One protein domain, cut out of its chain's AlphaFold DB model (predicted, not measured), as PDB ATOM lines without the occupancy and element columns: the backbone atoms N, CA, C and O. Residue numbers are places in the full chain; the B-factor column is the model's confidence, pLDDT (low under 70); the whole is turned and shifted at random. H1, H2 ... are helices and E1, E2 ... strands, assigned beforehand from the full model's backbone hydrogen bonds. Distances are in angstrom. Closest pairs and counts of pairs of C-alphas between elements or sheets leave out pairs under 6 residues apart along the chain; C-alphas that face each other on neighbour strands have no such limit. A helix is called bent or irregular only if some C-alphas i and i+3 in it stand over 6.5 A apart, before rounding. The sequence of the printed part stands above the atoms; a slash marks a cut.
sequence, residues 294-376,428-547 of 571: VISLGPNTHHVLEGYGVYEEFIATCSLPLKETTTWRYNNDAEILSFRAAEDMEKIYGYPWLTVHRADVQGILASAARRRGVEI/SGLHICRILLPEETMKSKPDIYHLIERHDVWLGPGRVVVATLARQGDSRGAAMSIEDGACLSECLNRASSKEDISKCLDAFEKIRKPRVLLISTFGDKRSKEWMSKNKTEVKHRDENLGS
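Overview. This is residues 294 to 376 and 428 to 547 of the 571 residues of an uncharacterized protein of Pseudogymnoascus sp. VKM F-4518 (FW-2643) (UniProt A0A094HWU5). At one end of an elongated shape stands a four-stranded sheet, E3, E2, E5 and E6, with H9 packed over one face; H7 runs out to the far tip and the bent helix H8, in arms H8a and H8b, runs back to the sheet. Near H7, the short strands E1 and E4 pair up in a second group with H1, H2, H3 and H4, while H5 and H6 form a small helical pair at one side of the sheet end. The printed part has 203 residues with nine named helices and six named strands, in the order E1 H1 H2 E2 E3 H3 E4 H4 H5 H6 E5 E6 H7 H8 H9; the class is mixed, the larger sheet is mixed and E1 with E4 is antiparallel. It is only just compact, close to loose, with a radius of gyration of the C-alphas of 19.8 A and spans of 63 by 40 by 34 A.

Along the chain. Find C-alpha 294 at (143.689, 191.303, 137.209), where E1, residues 294 to 297, begins. Then come H1, 299 to 307, H2, 311 to 315, E2, 324 to 329, E3, 335 to 339, H3, 341 to 349, E4, 354 to 357, and H4, 358 to 371, 20.0 A long. After the cut find H5, 439 to 443, H6, 446 to 452, E5, 454 to 460, E6, 463 to 467, and H7, 476 to 492, 24.2 A long. H6 is irregular, with C-alphas 447 and 450 7.5 A apart. H8, 500 to 530, was assigned as one helix by its hydrogen bonds but is bent, with C-alphas 511 and 514 6.7 A apart; its arms are H8a, 500 to 511, and H8b, 514 to 530, 23.8 A long. H9, 535 to 547, ends at (160.155, 212.616, 125.156).

Arrangement. Look for N 325 and O 339, 2.8 A, in the hairpin E2 and E3, N 326 and O 455, 2.8 A, between parallel E2 and E5, and N 456 and O 467, 2.8 A, in the hairpin E5 and E6. H9 is on this sheet at a height of 9.9 A, two layers, helix on one face; its closest C-alphas to E3 are Gly 546 and Leu 337, 5.0 A. H3, with 341 to 343, and H8b, with 527 to 530, only graze the sheet. H7 and H8a form a helical hairpin, closest C-alphas Cys 491 and Cys 504, 5.2 A. The hub H1 touches H7, closest C-alphas Thr 301 and Ala 479, 5.5 A. In antiparallel E1 and E4, N 295 and O 356 are 2.8 A apart. H5 touches H6, closest C-alphas Met 442 and Tyr 449, 5.3 A; H2 touches H4, closest Phe 314 and Val 361, 6.7 A. Every O i to N i+4 pair is within hydrogen-bond range except in H1, 4 of 5, and H6, 0 of 3, where 3 of 4 O i to N i+3 pairs are.

Size, cuts and confidence. The C-alphas farthest apart, of Pro 446 and Glu 499, are 64.4 A apart. Residues 377 to 427 are not printed, and C-alphas 376 and 428 are 33.6 A apart across this cut; of the links printed whole, none is long. Mean pLDDT of the printed part is 82.3, with residues 320 to 321, 341 to 342, 469 to 477 and 546 to 547 under 70.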
ATOM      1  N   VAL A 294     143.157 191.303 138.579       73.69
ATOM      2  CA  VAL A 294     143.689 191.303 137.209       73.69
ATOM      3  C   VAL A 294     145.150 191.710 137.268       73.69
ATOM      4  O   VAL A 294     145.529 192.586 138.043       73.69
ATOM      5  N   ILE A 295     145.958 191.033 136.474       80.19
ATOM      6  CA  ILE A 295     147.378 191.288 136.304       80.19
ATOM      7  C   ILE A 295     147.635 191.704 134.862       80.19
ATOM      8  O   ILE A 295     146.840 191.415 133.965       80.19
ATOM      9  N   SER A 296     148.748 192.394 134.666       79.25
ATOM     10  CA  SER A 296     149.189 192.874 133.364       79.25
ATOM     11  C   SER A 296     150.441 192.106 132.971       79.25
ATOM     12  O   SER A 296     151.427 192.138 133.709       79.25
ATOM     13  N   LEU A 297     150.390 191.405 131.842       84.94
ATOM     14  CA  LEU A 297     151.489 190.582 131.345       84.94
ATOM     15  C   LEU A 297     151.927 191.098 129.974       84.94
ATOM     16  O   LEU A 297     151.132 191.159 129.032       84.94
ATOM     17  N   GLY A 298     153.196 191.494 129.899       84.62
ATOM     18  CA  GLY A 298     153.833 192.001 128.689       84.62
ATOM     19  C   GLY A 298     154.535 190.908 127.872       84.62
ATOM     20  O   GLY A 298     154.560 189.746 128.290       84.62
ATOM     21  N   PRO A 299     155.162 191.289 126.745       85.44
ATOM     22  CA  PRO A 299     155.708 190.359 125.748       85.44
ATOM     23  C   PRO A 299     156.680 189.327 126.324       85.44
ATOM     24  O   PRO A 299     156.636 188.154 125.974       85.44
ATOM     25  N   ASN A 300     157.502 189.740 127.287       85.62
ATOM     26  CA  ASN A 300     158.455 188.886 127.993       85.62
ATOM     27  C   ASN A 300     157.810 187.647 128.637       85.62
ATOM     28  O   ASN A 300     158.434 186.595 128.707       85.62
ATOM     29  N   THR A 301     156.565 187.749 129.104       89.88
ATOM     30  CA  THR A 301     155.832 186.603 129.657       89.88
ATOM     31  C   THR A 301     155.185 185.757 128.565       89.88
ATOM     32  O   THR A 301     155.073 184.546 128.719       89.88
ATOM     33  N   HIS A 302     154.766 186.378 127.461       90.19
ATOM     34  CA  HIS A 302     154.072 185.699 126.364       90.19
ATOM     35  C   HIS A 302     155.002 184.708 125.668       90.19
ATOM     36  O   HIS A 302     154.612 183.556 125.509       90.19
ATOM     37  N   HIS A 303     156.251 185.113 125.410       87.50
ATOM     38  CA  HIS A 303     157.319 184.231 124.912       87.50
ATOM     39  C   HIS A 303     157.480 182.966 125.776       87.50
ATOM     40  O   HIS A 303     157.563 181.853 125.264       87.50
ATOM     41  N   VAL A 304     157.446 183.103 127.108       90.75
ATOM     42  CA  VAL A 304     157.554 181.952 128.024       90.75
ATOM     43  C   VAL A 304     156.307 181.064 127.977       90.75
ATOM     44  O   VAL A 304     156.413 179.839 127.960       90.75
ATOM     45  N   LEU A 305     155.113 181.660 127.953       90.44
ATOM     46  CA  LEU A 305     153.854 180.908 127.893       90.44
ATOM     47  C   LEU A 305     153.682 180.163 126.561       90.44
ATOM     48  O   LEU A 305     153.073 179.089 126.539       90.44
ATOM     49  N   GLU A 306     154.232 180.704 125.473       88.38
ATOM     50  CA  GLU A 306     154.339 180.006 124.191       88.38
ATOM     51  C   GLU A 306     155.288 178.811 124.288       88.38
ATOM     52  O   GLU A 306     154.888 177.704 123.933       88.38
ATOM     53  N   GLY A 307     156.470 178.985 124.890       85.62
ATOM     54  CA  GLY A 307     157.396 177.878 125.165       85.62
ATOM     55  C   GLY A 307     156.784 176.760 126.023       85.62
ATOM     56  O   GLY A 307     157.074 175.582 125.820       85.62
ATOM     57  N   TYR A 308     155.874 177.094 126.941       85.75
ATOM     58  CA  TYR A 308     155.119 176.110 127.731       85.75
ATOM     59  C   TYR A 308     153.960 175.444 126.972       85.75
ATOM     60  O   TYR A 308     153.353 174.502 127.489       85.75
ATOM     61  N   GLY A 309     153.628 175.913 125.766       87.00
ATOM     62  CA  GLY A 309     152.515 175.404 124.965       87.00
ATOM     63  C   GLY A 309     151.137 175.750 125.536       87.00
ATOM     64  O   GLY A 309     150.178 175.018 125.306       87.00
ATOM     65  N   VAL A 310     151.030 176.835 126.314       92.06
ATOM     66  CA  VAL A 310     149.768 177.281 126.942       92.06
ATOM     67  C   VAL A 310     149.307 178.653 126.452       92.06
ATOM     68  O   VAL A 310     148.348 179.212 126.982       92.06
ATOM     69  N   TYR A 311     149.980 179.213 125.446       90.38
ATOM     70  CA  TYR A 311     149.701 180.558 124.950       90.38
ATOM     71  C   TYR A 311     148.273 180.726 124.417       90.38
ATOM     72  O   TYR A 311     147.613 181.710 124.742       90.38
ATOM     73  N   GLU A 312     147.748 179.746 123.678       88.81
ATOM     74  CA  GLU A 312     146.368 179.792 123.171       88.81
ATOM     75  C   GLU A 312     145.333 179.791 124.308       88.81
ATOM     76  O   GLU A 312     144.392 180.589 124.299       88.81
ATOM     77  N   GLU A 313     145.535 178.941 125.325       89.00
ATOM     78  CA  GLU A 313     144.699 178.905 126.534       89.00
ATOM     79  C   GLU A 313     144.761 180.253 127.272       89.00
ATOM     80  O   GLU A 313     143.741 180.766 127.734       89.00
ATOM     81  N   PHE A 314     145.951 180.855 127.343       90.25
ATOM     82  CA  PHE A 314     146.181 182.154 127.966       90.25
ATOM     83  C   PHE A 314     145.457 183.287 127.229       90.25
ATOM     84  O   PHE A 314     144.692 184.029 127.855       90.25
ATOM     85  N   ILE A 315     145.626 183.395 125.910       88.56
ATOM     86  CA  ILE A 315     144.991 184.437 125.093       88.56
ATOM     87  C   ILE A 315     143.467 184.358 125.170       88.56
ATOM     88  O   ILE A 315     142.814 185.395 125.283       88.56
ATOM     89  N   ALA A 316     142.897 183.151 125.210       85.88
ATOM     90  CA  ALA A 316     141.453 182.959 125.342       85.88
ATOM     91  C   ALA A 316     140.864 183.514 126.656       85.88
ATOM     92  O   ALA A 316     139.658 183.753 126.732       85.88
ATOM     93  N   THR A 317     141.694 183.726 127.684       85.38
ATOM     94  CA  THR A 317     141.287 184.300 128.983       85.38
ATOM     95  C   THR A 317     141.621 185.785 129.132       85.38
ATOM     96  O   THR A 317     141.210 186.426 130.102       85.38
ATOM     97  N   CYS A 318     142.370 186.354 128.186       83.00
ATOM     98  CA  CYS A 318     142.757 187.755 128.233       83.00
ATOM     99  C   CYS A 318     141.580 188.676 127.890       83.00
ATOM    100  O   CYS A 318     140.708 188.354 127.083       83.00
ATOM    101  N   SER A 319     141.579 189.866 128.489       74.19
ATOM    102  CA  SER A 319     140.697 190.949 128.041       74.19
ATOM    103  C   SER A 319     141.190 191.509 126.704       74.19
ATOM    104  O   SER A 319     142.383 191.432 126.401       74.19
ATOM    105  N   LEU A 320     140.277 192.105 125.928       68.62
ATOM    106  CA  LEU A 320     140.636 192.794 124.687       68.62
ATOM    107  C   LEU A 320     141.752 193.824 124.944       68.62
ATOM    108  O   LEU A 320     141.725 194.499 125.981       68.62
ATOM    109  N   PRO A 321     142.724 193.957 124.025       68.62
ATOM    110  CA  PRO A 321     143.798 194.926 124.170       68.62
ATOM    111  C   PRO A 321     143.225 196.343 124.263       68.62
ATOM    112  O   PRO A 321     142.375 196.742 123.466       68.62
ATOM    113  N   LEU A 322     143.701 197.105 125.248       70.44
ATOM    114  CA  LEU A 322     143.352 198.517 125.391       70.44
ATOM    115  C   LEU A 322     143.928 199.280 124.197       70.44
ATOM    116  O   LEU A 322     145.080 199.061 123.812       70.44
ATOM    117  N   LYS A 323     143.123 200.167 123.606       74.19
ATOM    118  CA  LYS A 323     143.500 200.884 122.378       74.19
ATOM    119  C   LYS A 323     144.618 201.886 122.636       74.19
ATOM    120  O   LYS A 323     145.443 202.131 121.759       74.19
ATOM    121  N   GLU A 324     144.628 202.464 123.831       80.81
ATOM    122  CA  GLU A 324     145.513 203.563 124.184       80.81
ATOM    123  C   GLU A 324     145.827 203.561 125.681       80.81
ATOM    124  O   GLU A 324     144.980 203.223 126.511       80.81
ATOM    125  N   THR A 325     147.046 203.970 126.015       82.25
ATOM    126  CA  THR A 325     147.497 204.251 127.373       82.25
ATOM    127  C   THR A 325     147.862 205.721 127.457       82.25
ATOM    128  O   THR A 325     148.759 206.161 126.737       82.25
ATOM    129  N   THR A 326     147.209 206.465 128.349       85.50
ATOM    130  CA  THR A 326     147.461 207.899 128.514       85.50
ATOM    131  C   THR A 326     147.786 208.257 129.957       85.50
ATOM    132  O   THR A 326     147.185 207.774 130.915       85.50
ATOM    133  N   THR A 327     148.794 209.104 130.116       88.38
ATOM    134  CA  THR A 327     149.216 209.666 131.395       88.38
ATOM    135  C   THR A 327     148.796 211.126 131.460       88.38
ATOM    136  O   THR A 327     149.128 211.917 130.578       88.38
ATOM    137  N   TRP A 328     148.105 211.482 132.534       90.12
ATOM    138  CA  TRP A 328     147.474 212.774 132.754       90.12
ATOM    139  C   TRP A 328     148.062 213.481 133.966       90.12
ATOM    140  O   TRP A 328     148.428 212.867 134.977       90.12
ATOM    141  N   ARG A 329     148.073 214.809 133.906       87.88
ATOM    142  CA  ARG A 329     148.324 215.643 135.079       87.88
ATOM    143  C   ARG A 329     147.046 215.793 135.907       87.88
ATOM    144  O   ARG A 329     146.018 216.220 135.398       87.88
ATOM    145  N   TYR A 330     147.133 215.532 137.213       86.00
ATOM    146  CA  TYR A 330     145.961 215.458 138.101       86.00
ATOM    147  C   TYR A 330     145.098 216.728 138.233       86.00
ATOM    148  O   TYR A 330     143.966 216.630 138.692       86.00
ATOM    149  N   ASN A 331     145.645 217.925 137.986       84.94
ATOM    150  CA  ASN A 331     144.986 219.184 138.364       84.94
ATOM    151  C   ASN A 331     144.276 219.899 137.216       84.94
ATOM    152  O   ASN A 331     143.506 220.820 137.477       84.94
ATOM    153  N   ASN A 332     144.582 219.540 135.975       86.44
ATOM    154  CA  ASN A 332     144.058 220.207 134.791       86.44
ATOM    155  C   ASN A 332     143.820 219.247 133.621       86.44
ATOM    156  O   ASN A 332     143.595 219.726 132.513       86.44
ATOM    157  N   ASP A 333     143.948 217.936 133.854       82.69
ATOM    158  CA  ASP A 333     143.828 216.883 132.844       82.69
ATOM    159  C   ASP A 333     144.687 217.145 131.596       82.69
ATOM    160  O   ASP A 333     144.337 216.769 130.480       82.69
ATOM    161  N   ALA A 334     145.841 217.803 131.769       86.19
ATOM    162  CA  ALA A 334     146.794 217.955 130.679       86.19
ATOM    163  C   ALA A 334     147.429 216.596 130.364       86.19
ATOM    164  O   ALA A 334     147.964 215.933 131.259       86.19
ATOM    165  N   GLU A 335     147.388 216.213 129.091       88.81
ATOM    166  CA  GLU A 335     148.078 215.031 128.587       88.81
ATOM    167  C   GLU A 335     149.595 215.206 128.742       88.81
ATOM    168  O   GLU A 335     150.168 216.211 128.315       88.81
ATOM    169  N   ILE A 336     150.238 214.234 129.388       85.06
ATOM    170  CA  ILE A 336     151.695 214.171 129.561       85.06
ATOM    171  C   ILE A 336     152.302 213.243 128.505       85.06
ATOM    172  O   ILE A 336     153.335 213.553 127.915       85.06
ATOM    173  N   LEU A 337     151.673 212.086 128.296       83.69
ATOM    174  CA  LEU A 337     152.127 211.046 127.379       83.69
ATOM    175  C   LEU A 337     150.925 210.208 126.949       83.69
ATOM    176  O   LEU A 337     150.191 209.739 127.815       83.69
ATOM    177  N   SER A 338     150.788 209.943 125.652       80.75
ATOM    178  CA  SER A 338     149.823 208.980 125.119       80.75
ATOM    179  C   SER A 338     150.472 208.054 124.092       80.75
ATOM    180  O   SER A 338     151.310 208.491 123.298       80.75
ATOM    181  N   PHE A 339     150.130 206.764 124.138       75.62
ATOM    182  CA  PHE A 339     150.633 205.759 123.199       75.62
ATOM    183  C   PHE A 339     149.736 204.522 123.078       75.62
ATOM    184  O   PHE A 339     148.949 204.206 123.973       75.62
ATOM    185  N   ARG A 340     149.890 203.762 121.985       74.75
ATOM    186  CA  ARG A 340     149.089 202.561 121.695       74.75
ATOM    187  C   ARG A 340     149.805 201.323 122.220       74.75
ATOM    188  O   ARG A 340     150.374 200.547 121.457       74.75
ATOM    189  N   ALA A 341     149.777 201.144 123.540       69.06
ATOM    190  CA  ALA A 341     150.573 200.140 124.251       69.06
ATOM    191  C   ALA A 341     150.495 198.719 123.666       69.06
ATOM    192  O   ALA A 341     151.521 198.058 123.587       69.06
ATOM    193  N   ALA A 342     149.319 198.239 123.253       69.75
ATOM    194  CA  ALA A 342     149.202 196.902 122.671       69.75
ATOM    195  C   ALA A 342     149.923 196.791 121.317       69.75
ATOM    196  O   ALA A 342     150.795 195.942 121.160       69.75
ATOM    197  N   GLU A 343     149.613 197.684 120.374       75.06
ATOM    198  CA  GLU A 343     150.168 197.648 119.014       75.06
ATOM    199  C   GLU A 343     151.649 197.993 118.961       75.06
ATOM    200  O   GLU A 343     152.402 197.406 118.188       75.06
ATOM    201  N   ASP A 344     152.077 198.973 119.749       76.88
ATOM    202  CA  ASP A 344     153.468 199.396 119.754       76.88
ATOM    203  C   ASP A 344     154.354 198.311 120.384       76.88
ATOM    204  O   ASP A 344     155.424 198.014 119.855       76.88
ATOM    205  N   MET A 345     153.897 197.661 121.464       77.12
ATOM    206  CA  MET A 345     154.628 196.538 122.063       77.12
ATOM    207  C   MET A 345     154.667 195.325 121.136       77.12
ATOM    208  O   MET A 345     155.711 194.691 121.039       77.12
ATOM    209  N   GLU A 346     153.581 195.039 120.418       81.50
ATOM    210  CA  GLU A 346     153.541 193.950 119.440       81.50
ATOM    211  C   GLU A 346     154.518 194.191 118.287       81.50
ATOM    212  O   GLU A 346     155.295 193.305 117.940       81.50
ATOM    213  N   LYS A 347     154.573 195.418 117.757       80.19
ATOM    214  CA  LYS A 347     155.544 195.791 116.716       80.19
ATOM    215  C   LYS A 347     156.992 195.695 117.187       80.19
ATOM    216  O   LYS A 347     157.854 195.333 116.394       80.19
ATOM    217  N   ILE A 348     157.271 196.073 118.437       75.94
ATOM    218  CA  ILE A 348     158.641 196.103 118.964       75.94
ATOM    219  C   ILE A 348     159.094 194.713 119.429       75.94
ATOM    220  O   ILE A 348     160.241 194.366 119.188       75.94
ATOM    221  N   TYR A 349     158.232 193.939 120.095       77.50
ATOM    222  CA  TYR A 349     158.606 192.724 120.838       77.50
ATOM    223  C   TYR A 349     157.897 191.441 120.368       77.50
ATOM    224  O   TYR A 349     158.094 190.383 120.972       77.50
ATOM    225  N   GLY A 350     157.059 191.521 119.332       82.50
ATOM    226  CA  GLY A 350     156.349 190.386 118.732       82.50
ATOM    227  C   GLY A 350     155.029 190.002 119.410       82.50
ATOM    228  O   GLY A 350     154.258 189.250 118.827       82.50
ATOM    229  N   TYR A 351     154.736 190.535 120.601       86.19
ATOM    230  CA  TYR A 351     153.498 190.251 121.335       86.19
ATOM    231  C   TYR A 351     152.872 191.514 121.932       86.19
ATOM    232  O   TYR A 351     153.592 192.457 122.267       86.19
ATOM    233  N   PRO A 352     151.543 191.551 122.113       83.62
ATOM    234  CA  PRO A 352     150.871 192.687 122.724       83.62
ATOM    235  C   PRO A 352     151.043 192.708 124.247       83.62
ATOM    236  O   PRO A 352     151.335 191.708 124.903       83.62
ATOM    237  N   TRP A 353     150.775 193.864 124.848       80.56
ATOM    238  CA  TRP A 353     150.595 193.974 126.293       80.56
ATOM    239  C   TRP A 353     149.141 193.669 126.669       80.56
ATOM    240  O   TRP A 353     148.237 194.400 126.261       80.56
ATOM    241  N   LEU A 354     148.905 192.620 127.464       81.44
ATOM    242  CA  LEU A 354     147.554 192.137 127.776       81.44
ATOM    243  C   LEU A 354     147.255 192.109 129.274       81.44
ATOM    244  O   LEU A 354     148.146 192.112 130.127       81.44
ATOM    245  N   THR A 355     145.960 192.067 129.582       80.06
ATOM    246  CA  THR A 355     145.444 191.969 130.948       80.06
ATOM    247  C   THR A 355     144.618 190.702 131.112       80.06
ATOM    248  O   THR A 355     143.873 190.311 130.214       80.06
ATOM    249  N   VAL A 356     144.757 190.052 132.263       81.44
ATOM    250  CA  VAL A 356     144.168 188.734 132.541       81.44
ATOM    251  C   VAL A 356     143.873 188.590 134.032       81.44
ATOM    252  O   VAL A 356     144.549 189.205 134.863       81.44
ATOM    253  N   HIS A 357     142.898 187.772 134.429       80.62
ATOM    254  CA  HIS A 357     142.752 187.438 135.845       80.62
ATOM    255  C   HIS A 357     143.891 186.522 136.303       80.62
ATOM    256  O   HIS A 357     144.174 185.496 135.692       80.62
ATOM    257  N   ARG A 358     144.514 186.845 137.443       82.81
ATOM    258  CA  ARG A 358     145.579 186.008 138.025       82.81
ATOM    259  C   ARG A 358     145.145 184.555 138.237       82.81
ATOM    260  O   ARG A 358     145.953 183.651 138.060       82.81
ATOM    261  N   ALA A 359     143.891 184.359 138.646       85.31
ATOM    262  CA  ALA A 359     143.303 183.039 138.858       85.31
ATOM    263  C   ALA A 359     143.313 182.196 137.574       85.31
ATOM    264  O   ALA A 359     143.631 181.011 137.637       85.31
ATOM    265  N   ASP A 360     143.058 182.815 136.420       88.06
ATOM    266  CA  ASP A 360     143.045 182.124 135.131       88.06
ATOM    267  C   ASP A 360     144.456 181.670 134.754       88.06
ATOM    268  O   ASP A 360     144.666 180.493 134.480       88.06
ATOM    269  N   VAL A 361     145.459 182.552 134.868       89.81
ATOM    270  CA  VAL A 361     146.866 182.182 134.613       89.81
ATOM    271  C   VAL A 361     147.329 181.064 135.552       89.81
ATOM    272  O   VAL A 361     147.934 180.090 135.104       89.81
ATOM    273  N   GLN A 362     147.014 181.160 136.851       90.81
ATOM    274  CA  GLN A 362     147.328 180.098 137.814       90.81
ATOM    275  C   GLN A 362     146.642 178.779 137.426       90.81
ATOM    276  O   GLN A 362     147.262 177.719 137.492       90.81
ATOM    277  N   GLY A 363     145.372 178.837 137.022       91.19
ATOM    278  CA  GLY A 363     144.582 177.677 136.620       91.19
ATOM    279  C   GLY A 363     145.109 176.999 135.357       91.19
ATOM    280  O   GLY A 363     145.177 175.768 135.321       91.19
ATOM    281  N   ILE A 364     145.528 177.782 134.362       92.31
ATOM    282  CA  ILE A 364     146.138 177.300 133.114       92.31
ATOM    283  C   ILE A 364     147.454 176.583 133.424       92.31
ATOM    284  O   ILE A 364     147.614 175.413 133.078       92.31
ATOM    285  N   LEU A 365     148.358 177.228 134.169       93.44
ATOM    286  CA  LEU A 365     149.651 176.637 134.530       93.44
ATOM    287  C   LEU A 365     149.492 175.385 135.404       93.44
ATOM    288  O   LEU A 365     150.150 174.375 135.166       93.44
ATOM    289  N   ALA A 366     148.575 175.399 136.377       93.00
ATOM    290  CA  ALA A 366     148.299 174.229 137.210       93.00
ATOM    291  C   ALA A 366     147.682 173.072 136.408       93.00
ATOM    292  O   ALA A 366     147.987 171.906 136.663       93.00
ATOM    293  N   SER A 367     146.815 173.376 135.438       91.12
ATOM    294  CA  SER A 367     146.263 172.373 134.521       91.12
ATOM    295  C   SER A 367     147.354 171.774 133.642       91.12
ATOM    296  O   SER A 367     147.434 170.552 133.533       91.12
ATOM    297  N   ALA A 368     148.231 172.607 133.081       88.50
ATOM    298  CA  ALA A 368     149.363 172.162 132.279       88.50
ATOM    299  C   ALA A 368     150.326 171.272 133.081       88.50
ATOM    300  O   ALA A 368     150.676 170.188 132.616       88.50
ATOM    301  N   ALA A 369     150.660 171.660 134.316       88.12
ATOM    302  CA  ALA A 369     151.486 170.855 135.214       88.12
ATOM    303  C   ALA A 369     150.852 169.480 135.496       88.12
ATOM    304  O   ALA A 369     151.508 168.448 135.366       88.12
ATOM    305  N   ARG A 370     149.545 169.432 135.789       87.44
ATOM    306  CA  ARG A 370     148.826 168.160 135.991       87.44
ATOM    307  C   ARG A 370     148.816 167.275 134.746       87.44
ATOM    308  O   ARG A 370     148.958 166.063 134.878       87.44
ATOM    309  N   ARG A 371     148.668 167.851 133.545       84.19
ATOM    310  CA  ARG A 371     148.754 167.096 132.277       84.19
ATOM    311  C   ARG A 371     150.130 166.452 132.079       84.19
ATOM    312  O   ARG A 371     150.216 165.434 131.405       84.19
ATOM    313  N   ARG A 372     151.175 167.023 132.684       79.44
ATOM    314  CA  ARG A 372     152.548 166.496 132.707       79.44
ATOM    315  C   ARG A 372     152.824 165.551 133.886       79.44
ATOM    316  O   ARG A 372     153.959 165.148 134.069       79.44
ATOM    317  N   GLY A 373     151.810 165.195 134.680       78.12
ATOM    318  CA  GLY A 373     151.953 164.255 135.796       78.12
ATOM    319  C   GLY A 373     152.404 164.875 137.122       78.12
ATOM    320  O   GLY A 373     152.586 164.144 138.088       78.12
ATOM    321  N   VAL A 374     152.530 166.205 137.211       83.88
ATOM    322  CA  VAL A 374     152.934 166.888 138.451       83.88
ATOM    323  C   VAL A 374     151.863 166.727 139.532       83.88
ATOM    324  O   VAL A 374     150.692 167.079 139.337       83.88
ATOM    325  N   GLU A 375     152.272 166.253 140.710       86.62
ATOM    326  CA  GLU A 375     151.390 166.145 141.868       86.62
ATOM    327  C   GLU A 375     151.221 167.518 142.537       86.62
ATOM    328  O   GLU A 375     152.190 168.132 142.973       86.62
ATOM    329  N   ILE A 376     149.982 168.002 142.665       90.88
ATOM    330  CA  ILE A 376     149.672 169.247 143.386       90.88
ATOM    331  C   ILE A 376     148.902 168.905 144.664       90.88
ATOM    332  O   ILE A 376     147.702 168.612 144.611       90.88
ATOM    333  N   SER A 428     155.923 200.164 152.646       70.94
ATOM    334  CA  SER A 428     156.128 201.151 151.576       70.94
ATOM    335  C   SER A 428     155.608 202.553 151.927       70.94
ATOM    336  O   SER A 428     155.858 203.505 151.191       70.94
ATOM    337  N   GLY A 429     154.824 202.687 153.006       76.56
ATOM    338  CA  GLY A 429     154.087 203.913 153.345       76.56
ATOM    339  C   GLY A 429     152.961 204.270 152.360       76.56
ATOM    340  O   GLY A 429     152.362 205.340 152.470       76.56
ATOM    341  N   LEU A 430     152.666 203.391 151.394       78.12
ATOM    342  CA  LEU A 430     151.657 203.587 150.357       78.12
ATOM    343  C   LEU A 430     150.485 202.629 150.559       78.12
ATOM    344  O   LEU A 430     150.661 201.439 150.818       78.12
ATOM    345  N   HIS A 431     149.271 203.142 150.368       83.81
ATOM    346  CA  HIS A 431     148.048 202.349 150.421       83.81
ATOM    347  C   HIS A 431     147.414 202.270 149.035       83.81
ATOM    348  O   HIS A 431     147.182 203.291 148.391       83.81
ATOM    349  N   ILE A 432     147.093 201.053 148.595       79.75
ATOM    350  CA  ILE A 432     146.372 200.819 147.343       79.75
ATOM    351  C   ILE A 432     144.890 200.639 147.672       79.75
ATOM    352  O   ILE A 432     144.503 199.661 148.311       79.75
ATOM    353  N   CYS A 433     144.060 201.572 147.210       80.94
ATOM    354  CA  CYS A 433     142.606 201.451 147.236       80.94
ATOM    355  C   CYS A 433     142.111 201.039 145.847       80.94
ATOM    356  O   CYS A 433     142.565 201.584 144.842       80.94
ATOM    357  N   ARG A 434     141.183 200.081 145.780       78.19
ATOM    358  CA  ARG A 434     140.581 199.624 144.522       78.19
ATOM    359  C   ARG A 434     139.083 199.875 144.539       78.19
ATOM    360  O   ARG A 434     138.400 199.464 145.474       78.19
ATOM    361  N   ILE A 435     138.584 200.492 143.473       79.06
ATOM    362  CA  ILE A 435     137.157 200.701 143.228       79.06
ATOM    363  C   ILE A 435     136.788 199.907 141.980       79.06
ATOM    364  O   ILE A 435     137.506 199.929 140.985       79.06
ATOM    365  N   LEU A 436     135.677 199.179 142.051       77.56
ATOM    366  CA  LEU A 436     135.164 198.377 140.949       77.56
ATOM    367  C   LEU A 436     133.859 198.981 140.456       77.56
ATOM    368  O   LEU A 436     132.907 199.102 141.226       77.56
ATOM    369  N   LEU A 437     133.822 199.332 139.176       78.81
ATOM    370  CA  LEU A 437     132.637 199.864 138.518       78.81
ATOM    371  C   LEU A 437     132.120 198.840 137.501       78.81
ATOM    372  O   LEU A 437     132.912 198.342 136.700       78.81
ATOM    373  N   PRO A 438     130.819 198.496 137.522       82.38
ATOM    374  CA  PRO A 438     130.215 197.696 136.463       82.38
ATOM    375  C   PRO A 438     130.350 198.394 135.110       82.38
ATOM    376  O   PRO A 438     130.183 199.611 135.020       82.38
ATOM    377  N   GLU A 439     130.588 197.623 134.052       78.12
ATOM    378  CA  GLU A 439     130.743 198.152 132.694       78.12
ATOM    379  C   GLU A 439     129.514 198.954 132.241       78.12
ATOM    380  O   GLU A 439     129.660 200.049 131.714       78.12
ATOM    381  N   GLU A 440     128.302 198.489 132.554       83.88
ATOM    382  CA  GLU A 440     127.052 199.208 132.261       83.88
ATOM    383  C   GLU A 440     126.978 200.587 132.944       83.88
ATOM    384  O   GLU A 440     126.465 201.560 132.384       83.88
ATOM    385  N   THR A 441     127.561 200.716 134.140       84.81
ATOM    386  CA  THR A 441     127.670 202.002 134.843       84.81
ATOM    387  C   THR A 441     128.652 202.940 134.143       84.81
ATOM    388  O   THR A 441     128.438 204.150 134.141       84.81
ATOM    389  N   MET A 442     129.720 202.404 133.549       83.25
ATOM    390  CA  MET A 442     130.667 203.199 132.762       83.25
ATOM    391  C   MET A 442     130.053 203.599 131.416       83.25
ATOM    392  O   MET A 442     130.124 204.762 131.036       83.25
ATOM    393  N   LYS A 443     129.352 202.673 130.746       84.31
ATOM    394  CA  LYS A 443     128.657 202.924 129.473       84.31
ATOM    395  C   LYS A 443     127.581 204.000 129.577       84.31
ATOM    396  O   LYS A 443     127.422 204.803 128.666       84.31
ATOM    397  N   SER A 444     126.847 204.020 130.687       87.69
ATOM    398  CA  SER A 444     125.765 204.988 130.923       87.69
ATOM    399  C   SER A 444     126.246 206.398 131.282       87.69
ATOM    400  O   SER A 444     125.423 207.308 131.370       87.69
ATOM    401  N   LYS A 445     127.554 206.606 131.483       88.06
ATOM    402  CA  LYS A 445     128.128 207.895 131.878       88.06
ATOM    403  C   LYS A 445     129.128 208.402 130.831       88.06
ATOM    404  O   LYS A 445     130.251 207.899 130.793       88.06
ATOM    405  N   PRO A 446     128.775 209.436 130.042       84.75
ATOM    406  CA  PRO A 446     129.653 209.997 129.010       84.75
ATOM    407  C   PRO A 446     131.048 210.373 129.529       84.75
ATOM    408  O   PRO A 446     132.047 210.069 128.882       84.75
ATOM    409  N   ASP A 447     131.118 210.934 130.739       84.06
ATOM    410  CA  ASP A 447     132.357 211.443 131.342       84.06
ATOM    411  C   ASP A 447     133.391 210.353 131.655       84.06
ATOM    412  O   ASP A 447     134.567 210.659 131.803       84.06
ATOM    413  N   ILE A 448     132.979 209.086 131.764       84.31
ATOM    414  CA  ILE A 448     133.870 207.956 132.088       84.31
ATOM    415  C   ILE A 448     133.794 206.823 131.059       84.31
ATOM    416  O   ILE A 448     134.418 205.781 131.244       84.31
ATOM    417  N   TYR A 449     133.054 207.023 129.965       82.75
ATOM    418  CA  TYR A 449     132.910 206.039 128.892       82.75
ATOM    419  C   TYR A 449     134.265 205.664 128.275       82.75
ATOM    420  O   TYR A 449     134.528 204.497 127.997       82.75
ATOM    421  N   HIS A 450     135.154 206.647 128.118       79.25
ATOM    422  CA  HIS A 450     136.479 206.465 127.523       79.25
ATOM    423  C   HIS A 450     137.372 205.478 128.299       79.25
ATOM    424  O   HIS A 450     138.229 204.837 127.693       79.25
ATOM    425  N   LEU A 451     137.125 205.279 129.602       79.44
ATOM    426  CA  LEU A 451     137.868 204.338 130.457       79.44
ATOM    427  C   LEU A 451     137.629 202.865 130.094       79.44
ATOM    428  O   LEU A 451     138.315 201.979 130.602       79.44
ATOM    429  N   ILE A 452     136.645 202.589 129.232       77.81
ATOM    430  CA  ILE A 452     136.364 201.248 128.711       77.81
ATOM    431  C   ILE A 452     137.415 200.833 127.675       77.81
ATOM    432  O   ILE A 452     137.729 199.654 127.557       77.81
ATOM    433  N   GLU A 453     137.971 201.781 126.923       77.25
ATOM    434  CA  GLU A 453     138.886 201.481 125.813       77.25
ATOM    435  C   GLU A 453     140.327 201.941 126.073       77.25
ATOM    436  O   GLU A 453     141.221 201.626 125.282       77.25
ATOM    437  N   ARG A 454     140.556 202.669 127.172       78.44
ATOM    438  CA  ARG A 454     141.835 203.301 127.514       78.44
ATOM    439  C   ARG A 454     142.349 202.856 128.881       78.44
ATOM    440  O   ARG A 454     141.578 202.530 129.784       78.44
ATOM    441  N   HIS A 455     143.669 202.868 129.020       82.19
ATOM    442  CA  HIS A 455     144.367 202.811 130.298       82.19
ATOM    443  C   HIS A 455     144.798 204.223 130.688       82.19
ATOM    444  O   HIS A 455     145.723 204.768 130.086       82.19
ATOM    445  N   ASP A 456     144.165 204.809 131.696       86.38
ATOM    446  CA  ASP A 456     144.446 206.179 132.109       86.38
ATOM    447  C   ASP A 456     145.138 206.231 133.474       86.38
ATOM    448  O   ASP A 456     144.716 205.596 134.448       86.38
ATOM    449  N   VAL A 457     146.222 207.005 133.543       88.19
ATOM    450  CA  VAL A 457     147.042 207.186 134.746       88.19
ATOM    451  C   VAL A 457     147.125 208.668 135.088       88.19
ATOM    452  O   VAL A 457     147.737 209.434 134.354       88.19
ATOM    453  N   TRP A 458     146.585 209.086 136.232       90.94
ATOM    454  CA  TRP A 458     146.726 210.457 136.733       90.94
ATOM    455  C   TRP A 458     147.839 210.538 137.769       90.94
ATOM    456  O   TRP A 458     147.789 209.877 138.812       90.94
ATOM    457  N   LEU A 459     148.822 211.399 137.501       91.19
ATOM    458  CA  LEU A 459     149.961 211.638 138.384       91.19
ATOM    459  C   LEU A 459     149.723 212.877 139.248       91.19
ATOM    460  O   LEU A 459     149.553 213.987 138.731       91.19
ATOM    461  N   GLY A 460     149.749 212.699 140.570       88.94
ATOM    462  CA  GLY A 460     149.570 213.772 141.541       88.94
ATOM    463  C   GLY A 460     150.553 213.714 142.722       88.94
ATOM    464  O   GLY A 460     151.162 212.680 142.999       88.94
ATOM    465  N   PRO A 461     150.712 214.820 143.473       88.50
ATOM    466  CA  PRO A 461     151.580 214.861 144.646       88.50
ATOM    467  C   PRO A 461     151.159 213.831 145.704       88.50
ATOM    468  O   PRO A 461     150.097 213.947 146.320       88.50
ATOM    469  N   GLY A 462     152.005 212.826 145.938       88.44
ATOM    470  CA  GLY A 462     151.749 211.742 146.888       88.44
ATOM    471  C   GLY A 462     150.632 210.767 146.492       88.44
ATOM    472  O   GLY A 462     150.216 209.990 147.349       88.44
ATOM    473  N   ARG A 463     150.090 210.837 145.267       89.75
ATOM    474  CA  ARG A 463     148.959 210.002 144.827       89.75
ATOM    475  C   ARG A 463     149.051 209.678 143.341       89.75
ATOM    476  O   ARG A 463     149.354 210.550 142.534       89.75
ATOM    477  N   VAL A 464     148.694 208.451 142.987       88.50
ATOM    478  CA  VAL A 464     148.474 208.034 141.600       88.50
ATOM    479  C   VAL A 464     147.096 207.403 141.519       88.50
ATOM    480  O   VAL A 464     146.723 206.616 142.391       88.50
ATOM    481  N   VAL A 465     146.340 207.764 140.487       88.44
ATOM    482  CA  VAL A 465     145.072 207.112 140.160       88.44
ATOM    483  C   VAL A 465     145.260 206.386 138.842       88.44
ATOM    484  O   VAL A 465     145.775 206.965 137.893       88.44
ATOM    485  N   VAL A 466     144.859 205.122 138.799       84.06
ATOM    486  CA  VAL A 466     144.883 204.300 137.589       84.06
ATOM    487  C   VAL A 466     143.456 203.846 137.320       84.06
ATOM    488  O   VAL A 466     142.816 203.292 138.218       84.06
ATOM    489  N   ALA A 467     142.963 204.078 136.108       82.62
ATOM    490  CA  ALA A 467     141.663 203.606 135.653       82.62
ATOM    491  C   ALA A 467     141.811 202.843 134.337       82.62
ATOM    492  O   ALA A 467     142.542 203.250 133.441       82.62
ATOM    493  N   THR A 468     141.148 201.697 134.243       73.75
ATOM    494  CA  THR A 468     141.281 200.788 133.105       73.75
ATOM    495  C   THR A 468     140.119 199.811 133.086       73.75
ATOM    496  O   THR A 468     139.591 199.445 134.145       73.75
ATOM    497  N   LEU A 469     139.754 199.342 131.893       67.06
ATOM    498  CA  LEU A 469     138.933 198.147 131.752       67.06
ATOM    499  C   LEU A 469     139.718 196.966 132.345       67.06
ATOM    500  O   LEU A 469     140.910 196.818 132.079       67.06
ATOM    501  N   ALA A 470     139.045 196.159 133.166       58.22
ATOM    502  CA  ALA A 470     139.594 195.076 133.988       58.22
ATOM    503  C   ALA A 470     140.249 195.513 135.324       58.22
ATOM    504  O   ALA A 470     140.812 196.590 135.483       58.22
ATOM    505  N   ARG A 471     140.125 194.657 136.350       53.00
ATOM    506  CA  ARG A 471     140.479 194.914 137.764       53.00
ATOM    507  C   ARG A 471     141.997 195.009 138.023       53.00
ATOM    508  O   ARG A 471     142.514 194.200 138.799       53.00
ATOM    509  N   GLN A 472     142.741 195.872 137.336       46.28
ATOM    510  CA  GLN A 472     144.205 195.794 137.341       46.28
ATOM    511  C   GLN A 472     144.835 195.978 138.734       46.28
ATOM    512  O   GLN A 472     144.490 196.859 139.526       46.28
ATOM    513  N   GLY A 473     145.837 195.149 139.009       45.88
ATOM    514  CA  GLY A 473     147.055 195.541 139.696       45.88
ATOM    515  C   GLY A 473     148.215 195.435 138.709       45.88
ATOM    516  O   GLY A 473     148.444 194.364 138.146       45.88
ATOM    517  N   ASP A 474     148.954 196.525 138.515       44.53
ATOM    518  CA  ASP A 474     150.233 196.464 137.810       44.53
ATOM    519  C   ASP A 474     151.155 195.498 138.574       44.53
ATOM    520  O   ASP A 474     151.334 195.609 139.790       44.53
ATOM    521  N   SER A 475     151.613 194.447 137.903       54.72
ATOM    522  CA  SER A 475     152.175 193.262 138.562       54.72
ATOM    523  C   SER A 475     153.288 192.644 137.732       54.72
ATOM    524  O   SER A 475     153.303 191.450 137.441       54.72
ATOM    525  N   ARG A 476     154.314 193.458 137.462       57.38
ATOM    526  CA  ARG A 476     155.609 192.980 136.949       57.38
ATOM    527  C   ARG A 476     156.187 191.820 137.774       57.38
ATOM    528  O   ARG A 476     156.908 190.998 137.230       57.38
ATOM    529  N   GLY A 477     155.825 191.698 139.055       65.94
ATOM    530  CA  GLY A 477     156.213 190.560 139.895       65.94
ATOM    531  C   GLY A 477     155.734 189.195 139.379       65.94
ATOM    532  O   GLY A 477     156.479 188.226 139.476       65.94
ATOM    533  N   ALA A 478     154.540 189.106 138.780       79.12
ATOM    534  CA  ALA A 478     154.059 187.848 138.198       79.12
ATOM    535  C   ALA A 478     154.884 187.462 136.959       79.12
ATOM    536  O   ALA A 478     155.318 186.318 136.839       79.12
ATOM    537  N   ALA A 479     155.177 188.439 136.096       84.81
ATOM    538  CA  ALA A 479     156.048 188.248 134.940       84.81
ATOM    539  C   ALA A 479     157.447 187.755 135.352       84.81
ATOM    540  O   ALA A 479     157.955 186.797 134.777       84.81
ATOM    541  N   MET A 480     158.028 188.347 136.403       88.25
ATOM    542  CA  MET A 480     159.322 187.925 136.950       88.25
ATOM    543  C   MET A 480     159.305 186.470 137.424       88.25
ATOM    544  O   MET A 480     160.208 185.726 137.071       88.25
ATOM    545  N   SER A 481     158.254 186.039 138.133       90.31
ATOM    546  CA  SER A 481     158.146 184.643 138.585       90.31
ATOM    547  C   SER A 481     158.005 183.633 137.438       90.31
ATOM    548  O   SER A 481     158.487 182.510 137.546       90.31
ATOM    549  N   ILE A 482     157.372 184.028 136.328       91.38
ATOM    550  CA  ILE A 482     157.242 183.173 135.139       91.38
ATOM    551  C   ILE A 482     158.596 183.041 134.431       91.38
ATOM    552  O   ILE A 482     158.992 181.933 134.074       91.38
ATOM    553  N   GLU A 483     159.335 184.144 134.296       91.06
ATOM    554  CA  GLU A 483     160.712 184.123 133.793       91.06
ATOM    555  C   GLU A 483     161.660 183.328 134.706       91.06
ATOM    556  O   GLU A 483     162.526 182.616 134.205       91.06
ATOM    557  N   ASP A 484     161.505 183.435 136.031       93.88
ATOM    558  CA  ASP A 484     162.297 182.666 136.998       93.88
ATOM    559  C   ASP A 484     162.061 181.162 136.803       93.88
ATOM    560  O   ASP A 484     163.019 180.398 136.740       93.88
ATOM    561  N   GLY A 485     160.804 180.741 136.625       91.38
ATOM    562  CA  GLY A 485     160.472 179.347 136.322       91.38
ATOM    563  C   GLY A 485     161.143 178.842 135.042       91.38
ATOM    564  O   GLY A 485     161.741 177.768 135.052       91.38
ATOM    565  N   ALA A 486     161.106 179.636 133.967       89.56
ATOM    566  CA  ALA A 486     161.710 179.259 132.688       89.56
ATOM    567  C   ALA A 486     163.239 179.177 132.776       89.56
ATOM    568  O   ALA A 486     163.837 178.184 132.368       89.56
ATOM    569  N   CYS A 487     163.874 180.193 133.364       88.12
ATOM    570  CA  CYS A 487     165.324 180.236 133.525       88.12
ATOM    571  C   CYS A 487     165.831 179.109 134.429       88.12
ATOM    572  O   CYS A 487     166.851 178.495 134.121       88.12
ATOM    573  N   LEU A 488     165.134 178.832 135.536       90.12
ATOM    574  CA  LEU A 488     165.504 177.749 136.443       90.12
ATOM    575  C   LEU A 488     165.384 176.393 135.749       90.12
ATOM    576  O   LEU A 488     166.300 175.584 135.860       90.12
ATOM    577  N   SER A 489     164.293 176.165 135.009       86.25
ATOM    578  CA  SER A 489     164.102 174.937 134.230       86.25
ATOM    579  C   SER A 489     165.246 174.723 133.244       86.25
ATOM    580  O   SER A 489     165.804 173.634 133.182       86.25
ATOM    581  N   GLU A 490     165.633 175.765 132.511       84.94
ATOM    582  CA  GLU A 490     166.711 175.690 131.527       84.94
ATOM    583  C   GLU A 490     168.071 175.424 132.196       84.94
ATOM    584  O   GLU A 490     168.843 174.584 131.733       84.94
ATOM    585  N   CYS A 491     168.353 176.064 133.335       84.06
ATOM    586  CA  CYS A 491     169.565 175.780 134.110       84.06
ATOM    587  C   CYS A 491     169.588 174.323 134.594       84.06
ATOM    588  O   CYS A 491     170.582 173.634 134.399       84.06
ATOM    589  N   LEU A 492     168.491 173.836 135.186       84.06
ATOM    590  CA  LEU A 492     168.401 172.469 135.707       84.06
ATOM    591  C   LEU A 492     168.469 171.407 134.603       84.06
ATOM    592  O   LEU A 492     169.036 170.347 134.837       84.06
ATOM    593  N   ASN A 493     167.983 171.703 133.396       81.12
ATOM    594  CA  ASN A 493     168.064 170.796 132.245       81.12
ATOM    595  C   ASN A 493     169.511 170.524 131.776       81.12
ATOM    596  O   ASN A 493     169.751 169.621 130.981       81.12
ATOM    597  N   ARG A 494     170.492 171.304 132.254       82.88
ATOM    598  CA  ARG A 494     171.928 171.076 132.001       82.88
ATOM    599  C   ARG A 494     172.596 170.206 133.063       82.88
ATOM    600  O   ARG A 494     173.747 169.815 132.871       82.88
ATOM    601  N   ALA A 495     171.918 169.917 134.172       79.06
ATOM    602  CA  ALA A 495     172.463 169.055 135.211       79.06
ATOM    603  C   ALA A 495     172.532 167.609 134.702       79.06
ATOM    604  O   ALA A 495     171.529 167.054 134.259       79.06
ATOM    605  N   SER A 496     173.712 166.991 134.782       78.12
ATOM    606  CA  SER A 496     173.890 165.569 134.443       78.12
ATOM    607  C   SER A 496     173.879 164.677 135.686       78.12
ATOM    608  O   SER A 496     173.691 163.465 135.583       78.12
ATOM    609  N   SER A 497     174.065 165.267 136.869       78.75
ATOM    610  CA  SER A 497     173.946 164.589 138.157       78.75
ATOM    611  C   SER A 497     173.423 165.524 139.253       78.75
ATOM    612  O   SER A 497     173.264 166.733 139.065       78.75
ATOM    613  N   LYS A 498     173.159 164.967 140.439       79.38
ATOM    614  CA  LYS A 498     172.670 165.727 141.600       79.38
ATOM    615  C   LYS A 498     173.696 166.754 142.094       79.38
ATOM    616  O   LYS A 498     173.322 167.814 142.594       79.38
ATOM    617  N   GLU A 499     174.981 166.467 141.924       82.81
ATOM    618  CA  GLU A 499     176.091 167.353 142.284       82.81
ATOM    619  C   GLU A 499     176.118 168.629 141.424       82.81
ATOM    620  O   GLU A 499     176.568 169.679 141.892       82.81
ATOM    621  N   ASP A 500     175.578 168.574 140.202       83.25
ATOM    622  CA  ASP A 500     175.489 169.731 139.306       83.25
ATOM    623  C   ASP A 500     174.366 170.704 139.692       83.25
ATOM    624  O   ASP A 500     174.355 171.847 139.229       83.25
ATOM    625  N   ILE A 501     173.432 170.310 140.567       85.88
ATOM    626  CA  ILE A 501     172.295 171.165 140.942       85.88
ATOM    627  C   ILE A 501     172.787 172.478 141.556       85.88
ATOM    628  O   ILE A 501     172.326 173.540 141.154       85.88
ATOM    629  N   SER A 502     173.762 172.436 142.474       86.19
ATOM    630  CA  SER A 502     174.294 173.655 143.111       86.19
ATOM    631  C   SER A 502     174.840 174.641 142.080       86.19
ATOM    632  O   SER A 502     174.570 175.835 142.141       86.19
ATOM    633  N   LYS A 503     175.562 174.116 141.092       87.94
ATOM    634  CA  LYS A 503     176.148 174.874 139.992       87.94
ATOM    635  C   LYS A 503     175.081 175.512 139.094       87.94
ATOM    636  O   LYS A 503     175.201 176.672 138.703       87.94
ATOM    637  N   CYS A 504     174.008 174.776 138.808       87.38
ATOM    638  CA  CYS A 504     172.862 175.282 138.053       87.38
ATOM    639  C   CYS A 504     172.115 176.387 138.818       87.38
ATOM    640  O   CYS A 504     171.682 177.368 138.214       87.38
ATOM    641  N   LEU A 505     171.991 176.259 140.145       89.44
ATOM    642  CA  LEU A 505     171.389 177.289 140.997       89.44
ATOM    643  C   LEU A 505     172.246 178.563 141.054       89.44
ATOM    644  O   LEU A 505     171.690 179.661 141.007       89.44
ATOM    645  N   ASP A 506     173.575 178.434 141.081       87.00
ATOM    646  CA  ASP A 506     174.488 179.582 141.011       87.00
ATOM    647  C   ASP A 506     174.337 180.343 139.685       87.00
ATOM    648  O   ASP A 506     174.284 181.576 139.674       87.00
ATOM    649  N   ALA A 507     174.232 179.622 138.562       86.44
ATOM    650  CA  ALA A 507     173.975 180.218 137.251       86.44
ATOM    651  C   ALA A 507     172.607 180.920 137.211       86.44
ATOM    652  O   ALA A 507     172.516 182.085 136.813       86.44
ATOM    653  N   PHE A 508     171.557 180.259 137.708       89.88
ATOM    654  CA  PHE A 508     170.225 180.848 137.841       89.88
ATOM    655  C   PHE A 508     170.258 182.156 138.646       89.88
ATOM    656  O   PHE A 508     169.700 183.166 138.203       89.88
ATOM    657  N   GLU A 509     170.943 182.181 139.796       89.50
ATOM    658  CA  GLU A 509     171.064 183.394 140.606       89.50
ATOM    659  C   GLU A 509     171.805 184.507 139.850       89.50
ATOM    660  O   GLU A 509     171.319 185.643 139.822       89.50
ATOM    661  N   LYS A 510     172.937 184.200 139.203       87.62
ATOM    662  CA  LYS A 510     173.719 185.178 138.423       87.62
ATOM    663  C   LYS A 510     172.910 185.802 137.286       87.62
ATOM    664  O   LYS A 510     172.982 187.015 137.100       87.62
ATOM    665  N   ILE A 511     172.092 185.011 136.591       85.81
ATOM    666  CA  ILE A 511     171.258 185.484 135.478       85.81
ATOM    667  C   ILE A 511     170.066 186.304 135.996       85.81
ATOM    668  O   ILE A 511     169.759 187.389 135.490       85.81
ATOM    669  N   ARG A 512     169.359 185.798 137.013       91.06
ATOM    670  CA  ARG A 512     168.060 186.355 137.423       91.06
ATOM    671  C   ARG A 512     168.165 187.490 138.420       91.06
ATOM    672  O   ARG A 512     167.441 188.480 138.286       91.06
ATOM    673  N   LYS A 513     169.068 187.406 139.396       86.25
ATOM    674  CA  LYS A 513     169.158 188.388 140.485       86.25
ATOM    675  C   LYS A 513     169.403 189.819 139.991       86.25
ATOM    676  O   LYS A 513     168.670 190.701 140.447       86.25
ATOM    677  N   PRO A 514     170.323 190.098 139.042       84.69
ATOM    678  CA  PRO A 514     170.516 191.457 138.533       84.69
ATOM    679  C   PRO A 514     169.251 192.020 137.879       84.69
ATOM    680  O   PRO A 514     168.882 193.169 138.126       84.69
ATOM    681  N   ARG A 515     168.534 191.197 137.105       84.19
ATOM    682  CA  ARG A 515     167.283 191.594 136.450       84.19
ATOM    683  C   ARG A 515     166.165 191.860 137.457       84.19
ATOM    684  O   ARG A 515     165.493 192.886 137.354       84.19
ATOM    685  N   VAL A 516     165.988 190.988 138.450       85.69
ATOM    686  CA  VAL A 516     164.986 191.171 139.515       85.69
ATOM    687  C   VAL A 516     165.255 192.448 140.306       85.69
ATOM    688  O   VAL A 516     164.340 193.250 140.513       85.69
ATOM    689  N   LEU A 517     166.512 192.683 140.690       81.19
ATOM    690  CA  LEU A 517     166.913 193.882 141.423       81.19
ATOM    691  C   LEU A 517     166.729 195.153 140.595       81.19
ATOM    692  O   LEU A 517     166.266 196.160 141.136       81.19
ATOM    693  N   LEU A 518     167.033 195.113 139.294       79.50
ATOM    694  CA  LEU A 518     166.815 196.243 138.394       79.50
ATOM    695  C   LEU A 518     165.331 196.618 138.337       79.50
ATOM    696  O   LEU A 518     164.994 197.784 138.531       79.50
ATOM    697  N   ILE A 519     164.444 195.643 138.119       78.56
ATOM    698  CA  ILE A 519     162.997 195.888 138.041       78.56
ATOM    699  C   ILE A 519     162.443 196.393 139.377       78.56
ATOM    700  O   ILE A 519     161.661 197.346 139.381       78.56
ATOM    701  N   SER A 520     162.872 195.809 140.500       76.62
ATOM    702  CA  SER A 520     162.464 196.257 141.839       76.62
ATOM    703  C   SER A 520     162.900 197.703 142.102       76.62
ATOM    704  O   SER A 520     162.076 198.556 142.422       76.62
ATOM    705  N   THR A 521     164.183 198.004 141.886       75.44
ATOM    706  CA  THR A 521     164.756 199.342 142.123       75.44
ATOM    707  C   THR A 521     164.142 200.390 141.194       75.44
ATOM    708  O   THR A 521     163.860 201.518 141.606       75.44
ATOM    709  N   PHE A 522     163.903 200.020 139.933       73.50
ATOM    710  CA  PHE A 522     163.237 200.879 138.961       73.50
ATOM    711  C   PHE A 522     161.798 201.194 139.381       73.50
ATOM    712  O   PHE A 522     161.380 202.348 139.287       73.50
ATOM    713  N   GLY A 523     161.058 200.199 139.882       75.25
ATOM    714  CA  GLY A 523     159.712 200.384 140.424       75.25
ATOM    715  C   GLY A 523     159.678 201.410 141.559       75.25
ATOM    716  O   GLY A 523     158.872 202.342 141.519       75.25
ATOM    717  N   ASP A 524     160.607 201.307 142.511       75.75
ATOM    718  CA  ASP A 524     160.707 202.241 143.639       75.75
ATOM    719  C   ASP A 524     161.057 203.663 143.197       75.75
ATOM    720  O   ASP A 524     160.444 204.637 143.651       75.75
ATOM    721  N   LYS A 525     162.030 203.800 142.287       78.75
ATOM    722  CA  LYS A 525     162.424 205.100 141.730       78.75
ATOM    723  C   LYS A 525     161.254 205.749 140.988       78.75
ATOM    724  O   LYS A 525     160.910 206.896 141.274       78.75
ATOM    725  N   ARG A 526     160.592 204.992 140.111       80.31
ATOM    726  CA  ARG A 526     159.447 205.461 139.320       80.31
ATOM    727  C   ARG A 526     158.274 205.865 140.208       80.31
ATOM    728  O   ARG A 526     157.668 206.903 139.976       80.31
ATOM    729  N   SER A 527     157.996 205.098 141.262       81.12
ATOM    730  CA  SER A 527     156.969 205.423 142.259       81.12
ATOM    731  C   SER A 527     157.225 206.786 142.925       81.12
ATOM    732  O   SER A 527     156.328 207.633 142.984       81.12
ATOM    733  N   LYS A 528     158.471 207.054 143.346       83.62
ATOM    734  CA  LYS A 528     158.873 208.347 143.933       83.62
ATOM    735  C   LYS A 528     158.755 209.502 142.938       83.62
ATOM    736  O   LYS A 528     158.248 210.561 143.302       83.62
ATOM    737  N   GLU A 529     159.171 209.295 141.691       84.06
ATOM    738  CA  GLU A 529     159.056 210.296 140.622       84.06
ATOM    739  C   GLU A 529     157.589 210.623 140.315       84.06
ATOM    740  O   GLU A 529     157.193 211.791 140.280       84.06
ATOM    741  N   TRP A 530     156.749 209.601 140.149       85.81
ATOM    742  CA  TRP A 530     155.321 209.738 139.851       85.81
ATOM    743  C   TRP A 530     154.561 210.499 140.937       85.81
ATOM    744  O   TRP A 530     153.690 211.314 140.629       85.81
ATOM    745  N   MET A 531     154.936 210.297 142.199       88.50
ATOM    746  CA  MET A 531     154.286 210.916 143.355       88.50
ATOM    747  C   MET A 531     155.040 212.120 143.927       88.50
ATOM    748  O   MET A 531     154.705 212.569 145.031       88.50
ATOM    749  N   SER A 532     156.034 212.661 143.213       88.19
ATOM    750  CA  SER A 532     156.825 213.783 143.723       88.19
ATOM    751  C   SER A 532     155.940 214.974 144.109       88.19
ATOM    752  O   SER A 532     154.997 215.354 143.409       88.19
ATOM    753  N   LYS A 533     156.256 215.570 145.262       88.75
ATOM    754  CA  LYS A 533     155.624 216.802 145.763       88.75
ATOM    755  C   LYS A 533     156.388 218.059 145.332       88.75
ATOM    756  O   LYS A 533     155.901 219.169 145.541       88.75
ATOM    757  N   ASN A 534     157.578 217.897 144.752       90.75
ATOM    758  CA  ASN A 534     158.425 218.992 144.309       90.75
ATOM    759  C   ASN A 534     158.003 219.437 142.901       90.75
ATOM    760  O   ASN A 534     158.059 218.670 141.944       90.75
ATOM    761  N   LYS A 535     157.596 220.702 142.761       85.81
ATOM    762  CA  LYS A 535     157.100 221.253 141.489       85.81
ATOM    763  C   LYS A 535     158.139 221.205 140.364       85.81
ATOM    764  O   LYS A 535     157.757 221.028 139.209       85.81
ATOM    765  N   THR A 536     159.425 221.350 140.683       87.38
ATOM    766  CA  THR A 536     160.507 221.301 139.689       87.38
ATOM    767  C   THR A 536     160.706 219.880 139.170       87.38
ATOM    768  O   THR A 536     160.808 219.680 137.964       87.38
ATOM    769  N   GLU A 537     160.682 218.889 140.065       86.12
ATOM    770  CA  GLU A 537     160.752 217.468 139.698       86.12
ATOM    771  C   GLU A 537     159.530 217.039 138.883       86.12
ATOM    772  O   GLU A 537     159.681 216.347 137.884       86.12
ATOM    773  N   VAL A 538     158.333 217.501 139.260       85.50
ATOM    774  CA  VAL A 538     157.091 217.281 138.499       85.50
ATOM    775  C   VAL A 538     157.217 217.814 137.073       85.50
ATOM    776  O   VAL A 538     156.896 217.099 136.130       85.50
ATOM    777  N   LYS A 539     157.711 219.047 136.902       84.44
ATOM    778  CA  LYS A 539     157.898 219.638 135.572       84.44
ATOM    779  C   LYS A 539     158.894 218.828 134.735       84.44
ATOM    780  O   LYS A 539     158.581 218.481 133.603       84.44
ATOM    781  N   HIS A 540     160.047 218.493 135.315       84.25
ATOM    782  CA  HIS A 540     161.085 217.725 134.629       84.25
ATOM    783  C   HIS A 540     160.612 216.316 134.245       84.25
ATOM    784  O   HIS A 540     160.844 215.863 133.129       84.25
ATOM    785  N   ARG A 541     159.897 215.633 135.146       85.94
ATOM    786  CA  ARG A 541     159.279 214.333 134.871       85.94
ATOM    787  C   ARG A 541     158.311 214.419 133.697       85.94
ATOM    788  O   ARG A 541     158.377 213.570 132.816       85.94
ATOM    789  N   ASP A 542     157.407 215.397 133.701       85.50
ATOM    790  CA  ASP A 542     156.384 215.513 132.662       85.50
ATOM    791  C   ASP A 542     157.028 215.809 131.286       85.50
ATOM    792  O   ASP A 542     156.600 215.249 130.280       85.50
ATOM    793  N   GLU A 543     158.105 216.606 131.245       81.38
ATOM    794  CA  GLU A 543     158.914 216.842 130.034       81.38
ATOM    795  C   GLU A 543     159.627 215.567 129.544       81.38
ATOM    796  O   GLU A 543     159.589 215.260 128.351       81.38
ATOM    797  N   ASN A 544     160.234 214.797 130.454       77.94
ATOM    798  CA  ASN A 544     160.957 213.571 130.106       77.94
ATOM    799  C   ASN A 544     160.012 212.461 129.621       77.94
ATOM    800  O   ASN A 544     160.273 211.852 128.581       77.94
ATOM    801  N   LEU A 545     158.892 212.236 130.321       75.75
ATOM    802  CA  LEU A 545     157.903 211.211 129.963       75.75
ATOM    803  C   LEU A 545     157.358 211.414 128.544       75.75
ATOM    804  O   LEU A 545     157.219 210.441 127.808       75.75
ATOM    805  N   GLY A 546     157.103 212.663 128.142       61.19
ATOM    806  CA  GLY A 546     156.660 212.984 126.783       61.19
ATOM    807  C   GLY A 546     157.736 212.785 125.705       61.19
ATOM    808  O   GLY A 546     157.414 212.694 124.521       61.19
ATOM    809  N   SER A 547     159.017 212.704 126.085       57.84
ATOM    810  CA  SER A 547     160.155 212.616 125.156       57.84
ATOM    811  C   SER A 547     160.701 211.194 124.934       57.84
ATOM    812  O   SER A 547     161.283 210.929 123.875       57.84
TER     813      SER A 547